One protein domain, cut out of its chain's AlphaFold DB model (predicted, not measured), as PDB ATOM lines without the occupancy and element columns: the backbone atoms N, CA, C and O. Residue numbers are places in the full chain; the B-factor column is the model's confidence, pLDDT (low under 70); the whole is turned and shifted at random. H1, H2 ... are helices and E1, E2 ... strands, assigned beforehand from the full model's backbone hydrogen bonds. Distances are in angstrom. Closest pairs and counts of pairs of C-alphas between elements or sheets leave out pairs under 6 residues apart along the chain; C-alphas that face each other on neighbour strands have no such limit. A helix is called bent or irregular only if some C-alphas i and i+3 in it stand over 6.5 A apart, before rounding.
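Overview. This is residues 106 to 216 and 229 to 266 of the 266 residues of an uncharacterized protein of Frigoribacterium sp. Leaf186 (UniProt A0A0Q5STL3). What is the main shape? A strongly twisted sheet of seven strands folds back on itself; the long helix H3 packs along E3 and E4 and also meets E1 of the other leaf. An arm of residues 129 to 136, H1 and H2 reaches away from E1 and E2 and makes the length. What is it made of? The printed part has 149 residues with four named helices and seven named strands, in the order E1 H1 H2 E2 E3 H3 H4 E4 E5 E6 E7, a mixed class of helices and strands. The mixed sheet runs E2 E1 E7 E6 E5 E3 E4; the whole is loose, with a radius of gyration of the C-alphas of 19.3 A and spans of 62 by 44 by 28 A.

Arrangement. How does the sheet fold? E2, residues 160 to 169, and E1, residues 119 to 128, face E6, residues 241 to 246, E5, residues 232 to 236, E3, residues 174 to 178, and E4, residues 208 to 212, in a folded sheet, one sheet bent back into two leaves, with E7, residues 254 to 257, as the hinge. E1 bends by 101 degrees at residue 125, and E2 by 87 degrees at residue 163. Which backbone atoms pair? E2 and E1 are antiparallel, with N 161 and O 127 2.8 A apart, and so are E1 and E7, with N 257 and O 124 2.9 A apart. E5, E6 and E7 form a meander, each strand the antiparallel neighbour of the one before, in two hairpins, with N 243 and O 235 2.7 A apart and N 256 and O 242 2.8 A apart. E3 is parallel to E5, with N 236 and O 177 2.7 A apart, and to E4, with N 176 and O 209 2.8 A apart. Where are the long helix and its neighbour? H3, residues 180 to 196, is on the sheet at a height of 7.4 A, over E3 and only just over E5 with 3 C-alphas, along the strands at 13 degrees to E3 on the local plane; its C-alpha of Pro 180 is 5.0 A from that of Val 212 in E4, their closest. With residues 191 to 195 alone it touches H4, residues 201 to 207, at a steep tilt of 62 degrees, opposite ways, the closest C-alphas being those of Arg 191 and Ala 204, 5.1 A apart. H4 is not on the sheet; E3, H3, H4 and E4 form a strand-helix-strand unit, two parallel neighbour strands with helices between, its crossover right-handed. What of the other two helices? H2, residues 146 to 159, is only just on the sheet with 5 pairs of C-alphas within 10 A, and only grazes it with residues 156 to 159. H1, residues 137 to 140, is not on the sheet and only just touches H2, at its residues 147 to 151 alone, with 3 pairs of C-alphas within 8 A, the closest being Asp 138 and Arg 148, 5.6 A apart. Each O i to N i+4 pair is within hydrogen-bond range in H2, H3 and H4, while H1 is too short for such a pair.

Along the chain. Which elements are long? First to last C-alpha, H3 measures 24.2 A, E2 21.9 A, H2 20.1 A, E1 17.4 A and E6 17.0 A. Where are the anchors? E1 begins at C-alpha 119, (26.332, -12.778, 47.938), H3 begins at C-alpha 180, (27.834, -36.215, 38.819), and E7 ends at C-alpha 257, (24.270, -21.092, 32.630).

Size, cuts and confidence. How far does it reach, and where is it cut? The two C-alphas farthest apart are those of Asp 142 and Ser 202, 63.3 A, and residues 141 to 146 stand free. Residues 217 to 228 are not printed, in the link across the cut from E4 to E5, and C-alphas 216 and 229 are 24.3 A apart. Are there long links or weak places? Of the links that are printed whole, none is long. The mean pLDDT of the printed part is 78.2, and residues 106 to 116, 214 to 216, 240, 247 to 255 and 258 to 266 are under 70.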
ATOM      1  N   ARG A 106      36.580 -16.280  38.498       66.38
ATOM      2  CA  ARG A 106      37.200 -14.960  38.634       66.38
ATOM      3  C   ARG A 106      37.638 -14.654  40.060       66.38
ATOM      4  O   ARG A 106      38.634 -13.961  40.243       66.38
ATOM      5  N   VAL A 107      36.953 -15.199  41.068       65.31
ATOM      6  CA  VAL A 107      37.378 -15.102  42.480       65.31
ATOM      7  C   VAL A 107      38.768 -15.717  42.679       65.31
ATOM      8  O   VAL A 107      39.577 -15.180  43.432       65.31
ATOM      9  N   ARG A 108      39.077 -16.809  41.965       63.53
ATOM     10  CA  ARG A 108      40.386 -17.481  42.030       63.53
ATOM     11  C   ARG A 108      41.488 -16.705  41.293       63.53
ATOM     12  O   ARG A 108      42.656 -16.807  41.667       63.53
ATOM     13  N   SER A 109      41.144 -15.903  40.280       60.91
ATOM     14  CA  SER A 109      42.088 -14.992  39.623       60.91
ATOM     15  C   SER A 109      42.276 -13.711  40.452       60.91
ATOM     16  O   SER A 109      41.456 -12.804  40.390       60.91
ATOM     17  N   SER A 110      43.357 -13.677  41.237       50.62
ATOM     18  CA  SER A 110      43.993 -12.600  42.036       50.62
ATOM     19  C   SER A 110      43.344 -11.198  42.184       50.62
ATOM     20  O   SER A 110      43.386 -10.634  43.276       50.62
ATOM     21  N   ASP A 111      42.748 -10.592  41.153       51.88
ATOM     22  CA  ASP A 111      42.203  -9.224  41.228       51.88
ATOM     23  C   ASP A 111      40.849  -9.116  41.951       51.88
ATOM     24  O   ASP A 111      40.579  -8.093  42.585       51.88
ATOM     25  N   ALA A 112      40.028 -10.172  41.950       51.34
ATOM     26  CA  ALA A 112      38.755 -10.196  42.683       51.34
ATOM     27  C   ALA A 112      38.925 -10.393  44.205       51.34
ATOM     28  O   ALA A 112      38.001 -10.131  44.972       51.34
ATOM     29  N   ALA A 113      40.118 -10.787  44.669       51.72
ATOM     30  CA  ALA A 113      40.414 -11.018  46.085       51.72
ATOM     31  C   ALA A 113      40.385  -9.739  46.950       51.72
ATOM     32  O   ALA A 113      40.447  -9.820  48.176       51.72
ATOM     33  N   ARG A 114      40.292  -8.548  46.339       55.78
ATOM     34  CA  ARG A 114      40.263  -7.266  47.068       55.78
ATOM     35  C   ARG A 114      38.907  -6.951  47.696       55.78
ATOM     36  O   ARG A 114      38.847  -6.088  48.569       55.78
ATOM     37  N   GLN A 115      37.834  -7.621  47.274       63.12
ATOM     38  CA  GLN A 115      36.488  -7.339  47.760       63.12
ATOM     39  C   GLN A 115      35.806  -8.626  48.216       63.12
ATOM     40  O   GLN A 115      35.566  -9.530  47.421       63.12
ATOM     41  N   ALA A 116      35.498  -8.704  49.513       66.62
ATOM     42  CA  ALA A 116      34.799  -9.853  50.074       66.62
ATOM     43  C   ALA A 116      33.458 -10.065  49.340       66.62
ATOM     44  O   ALA A 116      32.696  -9.093  49.195       66.62
ATOM     45  N   PRO A 117      33.151 -11.297  48.883       73.62
ATOM     46  CA  PRO A 117      31.867 -11.615  48.277       73.62
ATOM     47  C   PRO A 117      30.730 -11.186  49.203       73.62
ATOM     48  O   PRO A 117      30.757 -11.459  50.400       73.62
ATOM     49  N   ARG A 118      29.725 -10.498  48.655       80.69
ATOM     50  CA  ARG A 118      28.545 -10.043  49.417       80.69
ATOM     51  C   ARG A 118      27.355 -10.989  49.294       80.69
ATOM     52  O   ARG A 118      26.424 -10.927  50.092       80.69
ATOM     53  N   ALA A 119      27.376 -11.830  48.271       86.44
ATOM     54  CA  ALA A 119      26.332 -12.778  47.938       86.44
ATOM     55  C   ALA A 119      26.962 -13.998  47.264       86.44
ATOM     56  O   ALA A 119      28.052 -13.905  46.700       86.44
ATOM     57  N   LEU A 120      26.260 -15.124  47.326       86.94
ATOM     58  CA  LEU A 120      26.631 -16.346  46.634       86.94
ATOM     59  C   LEU A 120      26.116 -16.272  45.193       86.94
ATOM     60  O   LEU A 120      24.908 -16.157  44.977       86.94
ATOM     61  N   VAL A 121      27.019 -16.334  44.217       88.44
ATOM     62  CA  VAL A 121      26.694 -16.262  42.787       88.44
ATOM     63  C   VAL A 121      26.478 -17.674  42.258       88.44
ATOM     64  O   VAL A 121      27.425 -18.453  42.136       88.44
ATOM     65  N   LEU A 122      25.229 -17.994  41.923       85.38
ATOM     66  CA  LEU A 122      24.834 -19.305  41.405       85.38
ATOM     67  C   LEU A 122      25.291 -19.512  39.950       85.38
ATOM     68  O   LEU A 122      25.547 -20.639  39.538       85.38
ATOM     69  N   GLY A 123      25.426 -18.421  39.191       82.75
ATOM     70  CA  GLY A 123      25.860 -18.380  37.790       82.75
ATOM     71  C   GLY A 123      25.282 -17.156  37.080       82.75
ATOM     72  O   GLY A 123      24.966 -16.167  37.743       82.75
ATOM     73  N   VAL A 124      25.116 -17.230  35.758       83.88
ATOM     74  CA  VAL A 124      24.617 -16.112  34.939       83.88
ATOM     75  C   VAL A 124      23.309 -16.456  34.234       83.88
ATOM     76  O   VAL A 124      23.100 -17.593  33.808       83.88
ATOM     77  N   GLY A 125      22.425 -15.473  34.110       81.38
ATOM     78  CA  GLY A 125      21.163 -15.617  33.396       81.38
ATOM     79  C   GLY A 125      20.451 -14.285  33.191       81.38
ATOM     80  O   GLY A 125      20.980 -13.213  33.492       81.38
ATOM     81  N   ARG A 126      19.216 -14.354  32.688       83.25
ATOM     82  CA  ARG A 126      18.461 -13.154  32.326       83.25
ATOM     83  C   ARG A 126      17.913 -12.435  33.556       83.25
ATOM     84  O   ARG A 126      17.039 -12.982  34.218       83.25
ATOM     85  N   ALA A 127      18.338 -11.204  33.830       83.12
ATOM     86  CA  ALA A 127      17.807 -10.373  34.918       83.12
ATOM     87  C   ALA A 127      17.342  -8.999  34.422       83.12
ATOM     88  O   ALA A 127      17.593  -8.614  33.284       83.12
ATOM     89  N   SER A 128      16.665  -8.230  35.279       84.50
ATOM     90  CA  SER A 128      16.302  -6.849  34.953       84.50
ATOM     91  C   SER A 128      17.548  -5.963  34.875       84.50
ATOM     92  O   SER A 128      18.353  -5.953  35.807       84.50
ATOM     93  N   SER A 129      17.668  -5.153  33.828       83.81
ATOM     94  CA  SER A 129      18.752  -4.171  33.685       83.81
ATOM     95  C   SER A 129      18.619  -2.977  34.645       83.81
ATOM     96  O   SER A 129      19.603  -2.295  34.929       83.81
ATOM     97  N   GLY A 130      17.396  -2.697  35.115       84.25
ATOM     98  CA  GLY A 130      17.042  -1.471  35.836       84.25
ATOM     99  C   GLY A 130      16.927  -0.226  34.944       84.25
ATOM    100  O   GLY A 130      16.631   0.856  35.450       84.25
ATOM    101  N   LEU A 131      17.141  -0.352  33.631       86.69
ATOM    102  CA  LEU A 131      16.952   0.737  32.679       86.69
ATOM    103  C   LEU A 131      15.468   0.886  32.349       86.69
ATOM    104  O   LEU A 131      14.783  -0.075  32.011       86.69
ATOM    105  N   VAL A 132      14.986   2.125  32.418       87.50
ATOM    106  CA  VAL A 132      13.611   2.478  32.060       87.50
ATOM    107  C   VAL A 132      13.643   3.485  30.919       87.50
ATOM    108  O   VAL A 132      14.277   4.546  31.019       87.50
ATOM    109  N   LEU A 133      12.957   3.144  29.830       87.25
ATOM    110  CA  LEU A 133      12.697   4.047  28.716       87.25
ATOM    111  C   LEU A 133      11.397   4.814  28.991       87.25
ATOM    112  O   LEU A 133      10.315   4.236  29.068       87.25
ATOM    113  N   GLU A 134      11.516   6.125  29.178       87.81
ATOM    114  CA  GLU A 134      10.409   7.052  29.402       87.81
ATOM    115  C   GLU A 134       9.823   7.519  28.065       87.81
ATOM    116  O   GLU A 134      10.562   7.856  27.142       87.81
ATOM    117  N   GLY A 135       8.495   7.624  27.994       85.75
ATOM    118  CA  GLY A 135       7.767   8.080  26.807       85.75
ATOM    119  C   GLY A 135       7.070   6.947  26.049       85.75
ATOM    120  O   GLY A 135       7.481   5.786  26.112       85.75
ATOM    121  N   ARG A 136       5.982   7.295  25.349       86.56
ATOM    122  CA  ARG A 136       5.168   6.379  24.528       86.56
ATOM    123  C   ARG A 136       4.886   6.951  23.131       86.56
ATOM    124  O   ARG A 136       3.753   7.325  22.835       86.56
ATOM    125  N   PRO A 137       5.915   7.089  22.274       84.25
ATOM    126  CA  PRO A 137       5.717   7.535  20.890       84.25
ATOM    127  C   PRO A 137       4.816   6.581  20.078       84.25
ATOM    128  O   PRO A 137       4.099   7.004  19.180       84.25
ATOM    129  N   ASP A 138       4.794   5.310  20.453       85.12
ATOM    130  CA  ASP A 138       3.979   4.214  19.935       85.12
ATOM    131  C   ASP A 138       2.464   4.450  20.014       85.12
ATOM    132  O   ASP A 138       1.745   3.964  19.140       85.12
ATOM    133  N   ASP A 139       1.977   5.252  20.968       84.19
ATOM    134  CA  ASP A 139       0.554   5.621  21.050       84.19
ATOM    135  C   ASP A 139       0.111   6.508  19.866       84.19
ATOM    136  O   ASP A 139      -1.079   6.618  19.576       84.19
ATOM    137  N   GLN A 140       1.063   7.149  19.181       83.38
ATOM    138  CA  GLN A 140       0.821   8.076  18.069       83.38
ATOM    139  C   GLN A 140       1.155   7.471  16.696       83.38
ATOM    140  O   GLN A 140       0.930   8.117  15.670       83.38
ATOM    141  N   LEU A 141       1.691   6.248  16.669       84.00
ATOM    142  CA  LEU A 141       2.039   5.518  15.451       84.00
ATOM    143  C   LEU A 141       0.886   4.613  15.005       84.00
ATOM    144  O   LEU A 141       0.141   4.074  15.831       84.00
ATOM    145  N   ASP A 142       0.773   4.404  13.691       83.56
ATOM    146  CA  ASP A 142      -0.205   3.468  13.135       83.56
ATOM    147  C   ASP A 142       0.033   2.048  13.673       83.56
ATOM    148  O   ASP A 142       1.190   1.670  13.863       83.56
ATOM    149  N   PRO A 143      -1.025   1.252  13.934       84.62
ATOM    150  CA  PRO A 143      -0.894  -0.089  14.515       84.62
ATOM    151  C   PRO A 143       0.056  -1.010  13.744       84.62
ATOM    152  O   PRO A 143       0.776  -1.787  14.365       84.62
ATOM    153  N   ASP A 144       0.092  -0.863  12.419       87.94
ATOM    154  CA  ASP A 144       0.902  -1.677  11.510       87.94
ATOM    155  C   ASP A 144       2.273  -1.044  11.184       87.94
ATOM    156  O   ASP A 144       2.985  -1.536  10.309       87.94
ATOM    157  N   ASP A 145       2.668   0.059  11.844       86.38
ATOM    158  CA  ASP A 145       3.979   0.672  11.591       86.38
ATOM    159  C   ASP A 145       5.103  -0.213  12.171       86.38
ATOM    160  O   ASP A 145       5.120  -0.458  13.385       86.38
ATOM    161  N   PRO A 146       6.094  -0.652  11.364       88.44
ATOM    162  CA  PRO A 146       7.220  -1.462  11.841       88.44
ATOM    163  C   PRO A 146       8.027  -0.792  12.964       88.44
ATOM    164  O   PRO A 146       8.656  -1.477  13.770       88.44
ATOM    165  N   ILE A 147       7.980   0.540  13.070       89.00
ATOM    166  CA  ILE A 147       8.616   1.283  14.164       89.00
ATOM    167  C   ILE A 147       8.028   0.889  15.528       89.00
ATOM    168  O   ILE A 147       8.754   0.885  16.521       89.00
ATOM    169  N   ARG A 148       6.741   0.519  15.608       90.19
ATOM    170  CA  ARG A 148       6.133   0.061  16.869       90.19
ATOM    171  C   ARG A 148       6.747  -1.246  17.353       90.19
ATOM    172  O   ARG A 148       7.014  -1.363  18.545       90.19
ATOM    173  N   ALA A 149       6.983  -2.193  16.443       89.81
ATOM    174  CA  ALA A 149       7.662  -3.446  16.765       89.81
ATOM    175  C   ALA A 149       9.087  -3.164  17.258       89.81
ATOM    176  O   ALA A 149       9.443  -3.565  18.360       89.81
ATOM    177  N   ARG A 150       9.834  -2.324  16.531       91.31
ATOM    178  CA  ARG A 150      11.184  -1.904  16.929       91.31
ATOM    179  C   ARG A 150      11.230  -1.240  18.313       91.31
ATOM    180  O   ARG A 150      12.123  -1.525  19.101       91.31
ATOM    181  N   LEU A 151      10.275  -0.364  18.635       91.88
ATOM    182  CA  LEU A 151      10.174   0.268  19.960       91.88
ATOM    183  C   LEU A 151       9.840  -0.735  21.072       91.88
ATOM    184  O   LEU A 151      10.270  -0.544  22.211       91.88
ATOM    185  N   ALA A 152       9.042  -1.762  20.775       90.75
ATOM    186  CA  ALA A 152       8.753  -2.835  21.718       90.75
ATOM    187  C   ALA A 152      10.008  -3.679  21.981       90.75
ATOM    188  O   ALA A 152      10.350  -3.884  23.145       90.75
ATOM    189  N   ASP A 153      10.729  -4.053  20.922       91.31
ATOM    190  CA  ASP A 153      11.987  -4.800  21.004       91.31
ATOM    191  C   ASP A 153      13.040  -4.019  21.797       91.31
ATOM    192  O   ASP A 153      13.606  -4.539  22.755       91.31
ATOM    193  N   LEU A 154      13.220  -2.728  21.496       92.06
ATOM    194  CA  LEU A 154      14.140  -1.853  22.225       92.06
ATOM    195  C   LEU A 154      13.785  -1.742  23.713       92.06
ATOM    196  O   LEU A 154      14.668  -1.642  24.563       92.06
ATOM    197  N   ARG A 155      12.495  -1.743  24.064       91.62
ATOM    198  CA  ARG A 155      12.074  -1.731  25.472       91.62
ATOM    199  C   ARG A 155      12.350  -3.050  26.170       91.62
ATOM    200  O   ARG A 155      12.770  -3.012  27.323       91.62
ATOM    201  N   ASP A 156      12.108  -4.175  25.509       90.62
ATOM    202  CA  ASP A 156      12.405  -5.498  26.061       90.62
ATOM    203  C   ASP A 156      13.917  -5.684  26.255       90.62
ATOM    204  O   ASP A 156      14.388  -6.076  27.330       90.62
ATOM    205  N   GLU A 157      14.691  -5.270  25.253       90.31
ATOM    206  CA  GLU A 157      16.146  -5.253  25.300       90.31
ATOM    207  C   GLU A 157      16.656  -4.325  26.407       90.31
ATOM    208  O   GLU A 157      17.503  -4.711  27.215       90.31
ATOM    209  N   ALA A 158      16.112  -3.110  26.498       90.00
ATOM    210  CA  ALA A 158      16.467  -2.183  27.556       90.00
ATOM    211  C   ALA A 158      16.086  -2.729  28.927       90.00
ATOM    212  O   ALA A 158      16.839  -2.476  29.854       90.00
ATOM    213  N   ALA A 159      14.982  -3.462  29.087       88.94
ATOM    214  CA  ALA A 159      14.505  -3.952  30.379       88.94
ATOM    215  C   ALA A 159      15.333  -5.117  30.939       88.94
ATOM    216  O   ALA A 159      15.333  -5.332  32.156       88.94
ATOM    217  N   THR A 160      16.051  -5.858  30.089       88.00
ATOM    218  CA  THR A 160      16.726  -7.101  30.477       88.00
ATOM    219  C   THR A 160      18.237  -7.099  30.211       88.00
ATOM    220  O   THR A 160      18.775  -6.395  29.358       88.00
ATOM    221  N   LEU A 161      18.968  -7.892  30.988       87.12
ATOM    222  CA  LEU A 161      20.370  -8.252  30.786       87.12
ATOM    223  C   LEU A 161      20.438  -9.771  30.702       87.12
ATOM    224  O   LEU A 161      20.002 -10.424  31.644       87.12
ATOM    225  N   ASP A 162      20.966 -10.323  29.612       82.62
ATOM    226  CA  ASP A 162      20.966 -11.775  29.382       82.62
ATOM    227  C   ASP A 162      22.024 -12.533  30.199       82.62
ATOM    228  O   ASP A 162      21.797 -13.677  30.584       82.62
ATOM    229  N   GLU A 163      23.154 -11.894  30.508       82.12
ATOM    230  CA  GLU A 163      24.266 -12.486  31.266       82.12
ATOM    231  C   GLU A 163      24.466 -11.787  32.620       82.12
ATOM    232  O   GLU A 163      25.568 -11.380  32.977       82.12
ATOM    233  N   ALA A 164      23.391 -11.594  33.385       84.12
ATOM    234  CA  ALA A 164      23.485 -11.011  34.720       84.12
ATOM    235  C   ALA A 164      23.765 -12.090  35.787       84.12
ATOM    236  O   ALA A 164      23.182 -13.178  35.721       84.12
ATOM    237  N   PRO A 165      24.602 -11.807  36.803       85.44
ATOM    238  CA  PRO A 165      24.851 -12.749  37.888       85.44
ATOM    239  C   PRO A 165      23.582 -12.966  38.721       85.44
ATOM    240  O   PRO A 165      22.952 -12.014  39.189       85.44
ATOM    241  N   LEU A 166      23.209 -14.233  38.924       84.38
ATOM    242  CA  LEU A 166      22.118 -14.614  39.819       84.38
ATOM    243  C   LEU A 166      22.670 -14.918  41.203       84.38
ATOM    244  O   LEU A 166      23.420 -15.875  41.400       84.38
ATOM    245  N   CYS A 167      22.267 -14.094  42.163       86.06
ATOM    246  CA  CYS A 167      22.824 -14.090  43.504       86.06
ATOM    247  C   CYS A 167      21.791 -14.527  44.546       86.06
ATOM    248  O   CYS A 167      20.627 -14.122  44.494       86.06
ATOM    249  N   VAL A 168      22.240 -15.277  45.549       86.06
ATOM    250  CA  VAL A 168      21.494 -15.536  46.788       86.06
ATOM    251  C   VAL A 168      22.286 -15.032  48.000       86.06
ATOM    252  O   VAL A 168      23.512 -14.928  47.933       86.06
ATOM    253  N   PRO A 169      21.625 -14.676  49.116       88.62
ATOM    254  CA  PRO A 169      22.328 -14.290  50.339       88.62
ATOM    255  C   PRO A 169      23.303 -15.380  50.808       88.62
ATOM    256  O   PRO A 169      22.984 -16.562  50.710       88.62
ATOM    257  N   LEU A 170      24.454 -15.003  51.377       85.94
ATOM    258  CA  LEU A 170      25.489 -15.957  51.824       85.94
ATOM    259  C   LEU A 170      25.009 -16.954  52.893       85.94
ATOM    260  O   LEU A 170      25.559 -18.041  52.994       85.94
ATOM    261  N   GLY A 171      23.985 -16.601  53.677       83.62
ATOM    262  CA  GLY A 171      23.386 -17.485  54.686       83.62
ATOM    263  C   GLY A 171      22.354 -18.480  54.143       83.62
ATOM    264  O   GLY A 171      21.689 -19.140  54.929       83.62
ATOM    265  N   THR A 172      22.171 -18.543  52.823       85.50
ATOM    266  CA  THR A 172      21.174 -19.405  52.173       85.50
ATOM    267  C   THR A 172      21.736 -20.811  52.007       85.50
ATOM    268  O   THR A 172      22.846 -20.971  51.502       85.50
ATOM    269  N   THR A 173      20.955 -21.832  52.349       89.38
ATOM    270  CA  THR A 173      21.318 -23.227  52.058       89.38
ATOM    271  C   THR A 173      20.969 -23.594  50.615       89.38
ATOM    272  O   THR A 173      19.859 -23.337  50.135       89.38
ATOM    273  N   VAL A 174      21.922 -24.186  49.894       88.75
ATOM    274  CA  VAL A 174      21.789 -24.507  48.467       88.75
ATOM    275  C   VAL A 174      21.936 -26.004  48.242       88.75
ATOM    276  O   VAL A 174      22.950 -26.599  48.597       88.75
ATOM    277  N   ARG A 175      20.947 -26.607  47.583       90.44
ATOM    278  CA  ARG A 175      21.026 -27.973  47.062       90.44
ATOM    279  C   ARG A 175      21.281 -27.950  45.564       90.44
ATOM    280  O   ARG A 175      20.441 -27.471  44.809       90.44
ATOM    281  N   VAL A 176      22.399 -28.516  45.135       88.38
ATOM    282  CA  VAL A 176      22.739 -28.720  43.726       88.38
ATOM    283  C   VAL A 176      22.331 -30.130  43.323       88.38
ATOM    284  O   VAL A 176      22.751 -31.090  43.959       88.38
ATOM    285  N   VAL A 177      21.521 -30.264  42.276       88.44
ATOM    286  CA  VAL A 177      21.068 -31.552  41.744       88.44
ATOM    287  C   VAL A 177      21.434 -31.639  40.272       88.44
ATOM    288  O   VAL A 177      21.055 -30.754  39.514       88.44
ATOM    289  N   GLY A 178      22.125 -32.686  39.830       86.62
ATOM    290  CA  GLY A 178      22.462 -32.829  38.410       86.62
ATOM    291  C   GLY A 178      23.384 -34.005  38.099       86.62
ATOM    292  O   GLY A 178      23.619 -34.845  38.972       86.62
ATOM    293  N   PRO A 179      23.917 -34.087  36.866       84.56
ATOM    294  CA  PRO A 179      24.927 -35.078  36.499       84.56
ATOM    295  C   PRO A 179      26.151 -35.001  37.429       84.56
ATOM    296  O   PRO A 179      26.534 -33.890  37.790       84.56
ATOM    297  N   PRO A 180      26.799 -36.132  37.776       82.94
ATOM    298  CA  PRO A 180      27.834 -36.215  38.819       82.94
ATOM    299  C   PRO A 180      28.909 -35.142  38.702       82.94
ATOM    300  O   PRO A 180      29.040 -34.288  39.572       82.94
ATOM    301  N   VAL A 181      29.615 -35.140  37.571       82.69
ATOM    302  CA  VAL A 181      30.759 -34.254  37.334       82.69
ATOM    303  C   VAL A 181      30.345 -32.786  37.384       82.69
ATOM    304  O   VAL A 181      31.067 -31.949  37.919       82.69
ATOM    305  N   VAL A 182      29.171 -32.467  36.835       80.75
ATOM    306  CA  VAL A 182      28.695 -31.086  36.755       80.75
ATOM    307  C   VAL A 182      28.225 -30.618  38.130       80.75
ATOM    308  O   VAL A 182      28.695 -29.594  38.611       80.75
ATOM    309  N   ALA A 183      27.362 -31.385  38.799       84.00
ATOM    310  CA  ALA A 183      26.828 -31.047  40.116       84.00
ATOM    311  C   ALA A 183      27.933 -30.900  41.173       84.00
ATOM    312  O   ALA A 183      27.914 -29.942  41.947       84.00
ATOM    313  N   GLU A 184      28.927 -31.791  41.169       85.69
ATOM    314  CA  GLU A 184      30.083 -31.704  42.066       85.69
ATOM    315  C   GLU A 184      30.932 -30.464  41.789       85.69
ATOM    316  O   GLU A 184      31.285 -29.746  42.728       85.69
ATOM    317  N   ALA A 185      31.205 -30.163  40.517       82.44
ATOM    318  CA  ALA A 185      31.964 -28.977  40.140       82.44
ATOM    319  C   ALA A 185      31.258 -27.678  40.567       82.44
ATOM    320  O   ALA A 185      31.899 -26.756  41.076       82.44
ATOM    321  N   VAL A 186      29.932 -27.613  40.414       83.88
ATOM    322  CA  VAL A 186      29.139 -26.463  40.869       83.88
ATOM    323  C   VAL A 186      29.164 -26.353  42.389       83.88
ATOM    324  O   VAL A 186      29.445 -25.280  42.920       83.88
ATOM    325  N   ALA A 187      28.907 -27.452  43.102       87.38
ATOM    326  CA  ALA A 187      28.905 -27.461  44.559       87.38
ATOM    327  C   ALA A 187      30.272 -27.043  45.130       87.38
ATOM    328  O   ALA A 187      30.328 -26.227  46.050       87.38
ATOM    329  N   SER A 188      31.369 -27.537  44.550       85.38
ATOM    330  CA  SER A 188      32.739 -27.135  44.892       85.38
ATOM    331  C   SER A 188      32.962 -25.632  44.670       85.38
ATOM    332  O   SER A 188      33.406 -24.923  45.577       85.38
ATOM    333  N   GLY A 189      32.547 -25.101  43.514       83.12
ATOM    334  CA  GLY A 189      32.632 -23.669  43.211       83.12
ATOM    335  C   GLY A 189      31.871 -22.788  44.208       83.12
ATOM    336  O   GLY A 189      32.404 -21.778  44.672       83.12
ATOM    337  N   LEU A 190      30.657 -23.184  44.601       86.62
ATOM    338  CA  LEU A 190      29.858 -22.457  45.597       86.62
ATOM    339  C   LEU A 190      30.506 -22.489  46.988       86.62
ATOM    340  O   LEU A 190      30.580 -21.460  47.661       86.62
ATOM    341  N   ARG A 191      31.038 -23.642  47.409       87.75
ATOM    342  CA  ARG A 191      31.788 -23.759  48.670       87.75
ATOM    343  C   ARG A 191      33.038 -22.886  48.653       87.75
ATOM    344  O   ARG A 191      33.335 -22.241  49.653       87.75
ATOM    345  N   CYS A 192      33.745 -22.832  47.526       83.19
ATOM    346  CA  CYS A 192      34.891 -21.948  47.342       83.19
ATOM    347  C   CYS A 192      34.493 -20.475  47.532       83.19
ATOM    348  O   CYS A 192      35.128 -19.787  48.327       83.19
ATOM    349  N   GLN A 193      33.393 -20.020  46.917       84.44
ATOM    350  CA  GLN A 193      32.885 -18.654  47.111       84.44
ATOM    351  C   GLN A 193      32.556 -18.346  48.582       84.44
ATOM    352  O   GLN A 193      32.929 -17.283  49.078       84.44
ATOM    353  N   LEU A 194      31.905 -19.271  49.300       87.38
ATOM    354  CA  LEU A 194      31.618 -19.107  50.732       87.38
ATOM    355  C   LEU A 194      32.904 -18.992  51.562       87.38
ATOM    356  O   LEU A 194      33.000 -18.130  52.436       87.38
ATOM    357  N   ARG A 195      33.918 -19.813  51.263       86.38
ATOM    358  CA  ARG A 195      35.231 -19.740  51.926       86.38
ATOM    359  C   ARG A 195      35.940 -18.420  51.637       86.38
ATOM    360  O   ARG A 195      36.483 -17.812  52.554       86.38
ATOM    361  N   SER A 196      35.883 -17.931  50.399       82.12
ATOM    362  CA  SER A 196      36.394 -16.605  50.028       82.12
ATOM    363  C   SER A 196      35.639 -15.461  50.716       82.12
ATOM    364  O   SER A 196      36.210 -14.392  50.918       82.12
ATOM    365  N   ALA A 197      34.385 -15.683  51.122       83.19
ATOM    366  CA  ALA A 197      33.602 -14.769  51.956       83.19
ATOM    367  C   ALA A 197      33.895 -14.891  53.464       83.19
ATOM    368  O   ALA A 197      33.308 -14.158  54.259       83.19
ATOM    369  N   GLY A 198      34.807 -15.782  53.866       86.19
ATOM    370  CA  GLY A 198      35.230 -15.972  55.254       86.19
ATOM    371  C   GLY A 198      34.507 -17.089  56.007       86.19
ATOM    372  O   GLY A 198      34.763 -17.262  57.197       86.19
ATOM    373  N   ALA A 199      33.634 -17.868  55.355       86.38
ATOM    374  CA  ALA A 199      33.015 -19.027  55.994       86.38
ATOM    375  C   ALA A 199      34.062 -20.133  56.249       86.38
ATOM    376  O   ALA A 199      34.868 -20.437  55.358       86.38
ATOM    377  N   PRO A 200      34.065 -20.781  57.428       87.81
ATOM    378  CA  PRO A 200      34.947 -21.913  57.675       87.81
ATOM    379  C   PRO A 200      34.555 -23.107  56.791       87.81
ATOM    380  O   PRO A 200      33.430 -23.219  56.299       87.81
ATOM    381  N   ARG A 201      35.502 -24.034  56.589       85.69
ATOM    382  CA  ARG A 201      35.309 -25.200  55.705       85.69
ATOM    383  C   ARG A 201      34.102 -26.063  56.103       85.69
ATOM    384  O   ARG A 201      33.428 -26.567  55.209       85.69
ATOM    385  N   SER A 202      33.831 -26.213  57.402       85.31
ATOM    386  CA  SER A 202      32.671 -26.949  57.926       85.31
ATOM    387  C   SER A 202      31.353 -26.325  57.478       85.31
ATOM    388  O   SER A 202      30.508 -27.010  56.911       85.31
ATOM    389  N   ASP A 203      31.222 -25.015  57.665       86.81
ATOM    390  CA  ASP A 203      29.971 -24.294  57.443       86.81
ATOM    391  C   ASP A 203      29.687 -24.182  55.943       86.81
ATOM    392  O   ASP A 203      28.552 -24.344  55.507       86.81
ATOM    393  N   ALA A 204      30.730 -23.998  55.124       83.94
ATOM    394  CA  ALA A 204      30.600 -24.031  53.671       83.94
ATOM    395  C   ALA A 204      30.133 -25.410  53.165       83.94
ATOM    396  O   ALA A 204      29.297 -25.485  52.263       83.94
ATOM    397  N   ALA A 205      30.653 -26.503  53.737       84.50
ATOM    398  CA  ALA A 205      30.231 -27.859  53.385       84.50
ATOM    399  C   ALA A 205      28.786 -28.147  53.820       84.50
ATOM    400  O   ALA A 205      28.060 -28.825  53.096       84.50
ATOM    401  N   GLU A 206      28.360 -27.610  54.965       86.00
ATOM    402  CA  GLU A 206      26.995 -27.752  55.473       86.00
ATOM    403  C   GLU A 206      25.975 -26.913  54.686       86.00
ATOM    404  O   GLU A 206      24.852 -27.365  54.459       86.00
ATOM    405  N   ALA A 207      26.368 -25.720  54.232       84.75
ATOM    406  CA  ALA A 207      25.510 -24.808  53.481       84.75
ATOM    407  C   ALA A 207      25.229 -25.269  52.040       84.75
ATOM    408  O   ALA A 207      24.217 -24.867  51.461       84.75
ATOM    409  N   VAL A 208      26.104 -26.094  51.449       85.25
ATOM    410  CA  VAL A 208      25.987 -26.555  50.056       85.25
ATOM    411  C   VAL A 208      25.894 -28.078  49.986       85.25
ATOM    412  O   VAL A 208      26.896 -28.794  50.086       85.25
ATOM    413  N   GLU A 209      24.689 -28.572  49.725       87.69
ATOM    414  CA  GLU A 209      24.390 -29.988  49.515       87.69
ATOM    415  C   GLU A 209      24.503 -30.346  48.024       87.69
ATOM    416  O   GLU A 209      23.942 -29.661  47.172       87.69
ATOM    417  N   CYS A 210      25.207 -31.431  47.692       83.38
ATOM    418  CA  CYS A 210      25.297 -31.956  46.326       83.38
ATOM    419  C   CYS A 210      24.519 -33.272  46.229       83.38
ATOM    420  O   CYS A 210      24.739 -34.180  47.029       83.38
ATOM    421  N   VAL A 211      23.632 -33.376  45.244       83.75
ATOM    422  CA  VAL A 211      22.830 -34.562  44.947       83.75
ATOM    423  C   VAL A 211      23.065 -34.955  43.494       83.75
ATOM    424  O   VAL A 211      22.735 -34.228  42.559       83.75
ATOM    425  N   VAL A 212      23.628 -36.135  43.290       82.75
ATOM    426  CA  VAL A 212      23.985 -36.625  41.961       82.75
ATOM    427  C   VAL A 212      22.847 -37.460  41.373       82.75
ATOM    428  O   VAL A 212      22.341 -38.376  42.019       82.75
ATOM    429  N   ILE A 213      22.483 -37.187  40.119       75.75
ATOM    430  CA  ILE A 213      21.592 -38.038  39.322       75.75
ATOM    431  C   ILE A 213      22.465 -39.028  38.540       75.75
ATOM    432  O   ILE A 213      23.070 -38.673  37.528       75.75
ATOM    433  N   GLY A 214      22.556 -40.267  39.022       57.56
ATOM    434  CA  GLY A 214      23.205 -41.377  38.315       57.56
ATOM    435  C   GLY A 214      22.192 -42.294  37.616       57.56
ATOM    436  O   GLY A 214      21.010 -42.275  37.972       57.56
ATOM    437  N   PRO A 215      22.626 -43.136  36.652       42.47
ATOM    438  CA  PRO A 215      21.808 -44.268  36.223       42.47
ATOM    439  C   PRO A 215      21.482 -45.096  37.466       42.47
ATOM    440  O   PRO A 215      22.329 -45.200  38.349       42.47
ATOM    441  N   ALA A 216      20.266 -45.636  37.558       45.41
ATOM    442  CA  ALA A 216      19.800 -46.414  38.705       45.41
ATOM    443  C   ALA A 216      20.691 -47.649  38.953       45.41
ATOM    444  O   ALA A 216      20.367 -48.767  38.568       45.41
ATOM    445  N   GLU A 229      15.719 -29.617  54.796       72.25
ATOM    446  CA  GLU A 229      15.039 -28.417  54.325       72.25
ATOM    447  C   GLU A 229      16.117 -27.449  53.828       72.25
ATOM    448  O   GLU A 229      17.081 -27.178  54.542       72.25
ATOM    449  N   VAL A 230      16.018 -27.054  52.560       79.06
ATOM    450  CA  VAL A 230      16.993 -26.197  51.877       79.06
ATOM    451  C   VAL A 230      16.272 -24.994  51.307       79.06
ATOM    452  O   VAL A 230      15.144 -25.126  50.829       79.06
ATOM    453  N   ASP A 231      16.918 -23.835  51.325       81.69
ATOM    454  CA  ASP A 231      16.324 -22.563  50.908       81.69
ATOM    455  C   ASP A 231      16.280 -22.401  49.381       81.69
ATOM    456  O   ASP A 231      15.398 -21.736  48.824       81.69
ATOM    457  N   THR A 232      17.262 -22.981  48.686       82.75
ATOM    458  CA  THR A 232      17.409 -22.895  47.229       82.75
ATOM    459  C   THR A 232      17.809 -24.242  46.636       82.75
ATOM    460  O   THR A 232      18.736 -24.893  47.107       82.75
ATOM    461  N   VAL A 233      17.137 -24.647  45.562       85.25
ATOM    462  CA  VAL A 233      17.465 -25.835  44.766       85.25
ATOM    463  C   VAL A 233      17.939 -25.391  43.387       85.25
ATOM    464  O   VAL A 233      17.245 -24.637  42.709       85.25
ATOM    465  N   LEU A 234      19.107 -25.868  42.969       85.31
ATOM    466  CA  LEU A 234      19.688 -25.674  41.647       85.31
ATOM    467  C   LEU A 234      19.645 -27.011  40.901       85.31
ATOM    468  O   LEU A 234      20.391 -27.928  41.232       85.31
ATOM    469  N   LEU A 235      18.757 -27.128  39.919       84.62
ATOM    470  CA  LEU A 235      18.607 -28.317  39.082       84.62
ATOM    471  C   LEU A 235      19.401 -28.129  37.795       84.62
ATOM    472  O   LEU A 235      19.056 -27.258  37.011       84.62
ATOM    473  N   ILE A 236      20.420 -28.939  37.552       81.50
ATOM    474  CA  ILE A 236      21.267 -28.870  36.365       81.50
ATOM    475  C   ILE A 236      20.837 -29.974  35.401       81.50
ATOM    476  O   ILE A 236      20.876 -31.162  35.730       81.50
ATOM    477  N   GLY A 237      20.397 -29.567  34.217       77.81
ATOM    478  CA  GLY A 237      20.049 -30.451  33.119       77.81
ATOM    479  C   GLY A 237      21.281 -31.096  32.471       77.81
ATOM    480  O   GLY A 237      22.413 -30.662  32.692       77.81
ATOM    481  N   PRO A 238      21.074 -32.130  31.640       70.75
ATOM    482  CA  PRO A 238      22.157 -32.798  30.915       70.75
ATOM    483  C   PRO A 238      22.881 -31.857  29.940       70.75
ATOM    484  O   PRO A 238      24.071 -32.035  29.698       70.75
ATOM    485  N   ASP A 239      22.185 -30.831  29.449       70.00
ATOM    486  CA  ASP A 239      22.709 -29.844  28.501       70.00
ATOM    487  C   ASP A 239      23.511 -28.719  29.190       70.00
ATOM    488  O   ASP A 239      23.970 -27.787  28.535       70.00
ATOM    489  N   GLY A 240      23.673 -28.774  30.520       65.00
ATOM    490  CA  GLY A 240      24.372 -27.754  31.314       65.00
ATOM    491  C   GLY A 240      23.522 -26.532  31.686       65.00
ATOM    492  O   GLY A 240      23.965 -25.695  32.475       65.00
ATOM    493  N   GLU A 241      22.293 -26.453  31.176       72.69
ATOM    494  CA  GLU A 241      21.276 -25.494  31.613       72.69
ATOM    495  C   GLU A 241      20.825 -25.804  33.038       72.69
ATOM    496  O   GLU A 241      20.509 -26.950  33.361       72.69
ATOM    497  N   ALA A 242      20.756 -24.790  33.896       75.81
ATOM    498  CA  ALA A 242      20.324 -24.946  35.273       75.81
ATOM    499  C   ALA A 242      19.046 -24.158  35.575       75.81
ATOM    500  O   ALA A 242      18.851 -23.044  35.107       75.81
ATOM    501  N   LEU A 243      18.171 -24.733  36.393       79.19
ATOM    502  CA  LEU A 243      16.958 -24.111  36.905       79.19
ATOM    503  C   LEU A 243      17.101 -23.888  38.405       79.19
ATOM    504  O   LEU A 243      17.269 -24.834  39.174       79.19
ATOM    505  N   VAL A 244      16.979 -22.637  38.832       80.31
ATOM    506  CA  VAL A 244      16.939 -22.282  40.256       80.31
ATOM    507  C   VAL A 244      15.495 -22.338  40.757       80.31
ATOM    508  O   VAL A 244      14.576 -21.947  40.048       80.31
ATOM    509  N   THR A 245      15.266 -22.829  41.974       79.62
ATOM    510  CA  THR A 245      13.974 -22.772  42.674       79.62
ATOM    511  C   THR A 245      14.199 -22.382  44.133       79.62
ATOM    512  O   THR A 245      14.925 -23.068  44.847       79.62
ATOM    513  N   ARG A 246      13.565 -21.299  44.598       77.94
ATOM    514  CA  ARG A 246      13.566 -20.894  46.017       77.94
ATOM    515  C   ARG A 246      12.378 -21.526  46.741       77.94
ATOM    516  O   ARG A 246      11.260 -21.440  46.240       77.94
ATOM    517  N   THR A 247      12.610 -22.136  47.898       66.56
ATOM    518  CA  THR A 247      11.583 -22.853  48.683       66.56
ATOM    519  C   THR A 247      10.781 -21.927  49.603       66.56
ATOM    520  O   THR A 247       9.584 -22.130  49.770       66.56
ATOM    521  N   GLY A 248      11.396 -20.862  50.131       60.59
ATOM    522  CA  GLY A 248      10.763 -19.887  51.040       60.59
ATOM    523  C   GLY A 248      10.092 -18.672  50.375       60.59
ATOM    524  O   GLY A 248       9.846 -17.668  51.039       60.59
ATOM    525  N   GLY A 249       9.838 -18.703  49.063       59.16
ATOM    526  CA  GLY A 249       9.271 -17.578  48.306       59.16
ATOM    527  C   GLY A 249       8.436 -18.030  47.105       59.16
ATOM    528  O   GLY A 249       8.122 -19.208  46.971       59.16
ATOM    529  N   ARG A 250       8.071 -17.109  46.198       54.91
ATOM    530  CA  ARG A 250       7.479 -17.521  44.912       54.91
ATOM    531  C   ARG A 250       8.530 -18.321  44.129       54.91
ATOM    532  O   ARG A 250       9.628 -17.796  43.940       54.91
ATOM    533  N   PRO A 251       8.222 -19.540  43.655       55.00
ATOM    534  CA  PRO A 251       9.155 -20.312  42.850       55.00
ATOM    535  C   PRO A 251       9.433 -19.552  41.551       55.00
ATOM    536  O   PRO A 251       8.562 -19.415  40.694       55.00
ATOM    537  N   CYS A 252      10.642 -19.020  41.418       58.81
ATOM    538  CA  CYS A 252      11.114 -18.377  40.202       58.81
ATOM    539  C   CYS A 252      11.951 -19.385  39.423       58.81
ATOM    540  O   CYS A 252      13.094 -19.637  39.782       58.81
ATOM    541  N   ARG A 253      11.378 -19.981  38.371       62.50
ATOM    542  CA  ARG A 253      12.158 -20.786  37.427       62.50
ATOM    543  C   ARG A 253      12.982 -19.840  36.575       62.50
ATOM    544  O   ARG A 253      12.421 -19.100  35.770       62.50
ATOM    545  N   GLN A 254      14.288 -19.865  36.769       63.78
ATOM    546  CA  GLN A 254      15.212 -19.063  35.986       63.78
ATOM    547  C   GLN A 254      16.249 -19.992  35.377       63.78
ATOM    548  O   GLN A 254      16.905 -20.729  36.113       63.78
ATOM    549  N   GLY A 255      16.317 -19.983  34.043       60.56
ATOM    550  CA  GLY A 255      17.384 -20.632  33.296       60.56
ATOM    551  C   GLY A 255      18.696 -19.922  33.595       60.56
ATOM    552  O   GLY A 255      18.757 -18.688  33.600       60.56
ATOM    553  N   LEU A 256      19.712 -20.703  33.913       70.56
ATOM    554  CA  LEU A 256      21.016 -20.235  34.322       70.56
ATOM    555  C   LEU A 256      22.069 -21.091  33.642       70.56
ATOM    556  O   LEU A 256      22.065 -22.315  33.766       70.56
ATOM    557  N   ARG A 257      23.036 -20.430  33.015       71.25
ATOM    558  CA  ARG A 257      24.270 -21.092  32.630       71.25
ATOM    559  C   ARG A 257      25.177 -21.121  33.848       71.25
ATOM    560  O   ARG A 257      25.566 -20.074  34.380       71.25
ATOM    561  N   VAL A 258      25.527 -22.321  34.297       64.62
ATOM    562  CA  VAL A 258      26.535 -22.464  35.342       64.62
ATOM    563  C   VAL A 258      27.872 -22.016  34.756       64.62
ATOM    564  O   VAL A 258      28.386 -22.618  33.820       64.62
ATOM    565  N   ALA A 259      28.458 -20.958  35.310       56.91
ATOM    566  CA  ALA A 259      29.750 -20.441  34.865       56.91
ATOM    567  C   ALA A 259      30.949 -21.286  35.360       56.91
ATOM    568  O   ALA A 259      32.078 -20.805  35.350       56.91
ATOM    569  N   PHE A 260      30.728 -22.526  35.823       58.72
ATOM    570  CA  PHE A 260      31.729 -23.287  36.575       58.72
ATOM    571  C   PHE A 260      31.897 -24.724  36.100       58.72
ATOM    572  O   PHE A 260      30.965 -25.524  36.130       58.72
ATOM    573  N   VAL A 261      33.152 -25.057  35.801       49.12
ATOM    574  CA  VAL A 261      33.685 -26.417  35.830       49.12
ATOM    575  C   VAL A 261      35.007 -26.343  36.596       49.12
ATOM    576  O   VAL A 261      36.041 -26.003  36.030       49.12
ATOM    577  N   SER A 262      34.994 -26.588  37.908       45.34
ATOM    578  CA  SER A 262      36.229 -26.822  38.663       45.34
ATOM    579  C   SER A 262      36.107 -28.132  39.426       45.34
ATOM    580  O   SER A 262      35.255 -28.277  40.294       45.34
ATOM    581  N   VAL A 263      36.947 -29.098  39.057       45.44
ATOM    582  CA  VAL A 263      36.948 -30.469  39.593       45.44
ATOM    583  C   VAL A 263      37.787 -30.573  40.882       45.44
ATOM    584  O   VAL A 263      37.880 -31.639  41.475       45.44
ATOM    585  N   LEU A 264      38.406 -29.479  41.349       44.19
ATOM    586  CA  LEU A 264      39.385 -29.520  42.442       44.19
ATOM    587  C   LEU A 264      39.050 -28.515  43.556       44.19
ATOM    588  O   LEU A 264      39.232 -27.304  43.399       44.19
ATOM    589  N   ASP A 265      38.572 -29.063  44.679       43.59
ATOM    590  CA  ASP A 265      38.496 -28.432  46.004       43.59
ATOM    591  C   ASP A 265      39.923 -28.430  46.608       43.59
ATOM    592  O   ASP A 265      40.325 -29.388  47.264       43.59
ATOM    593  N   GLU A 266      40.714 -27.383  46.365       46.97
ATOM    594  CA  GLU A 266      41.961 -27.123  47.120       46.97
ATOM    595  C   GLU A 266      41.829 -25.834  47.941       46.97
ATOM    596  O   GLU A 266      41.412 -24.807  47.352       46.97
TER     597      GLU A 266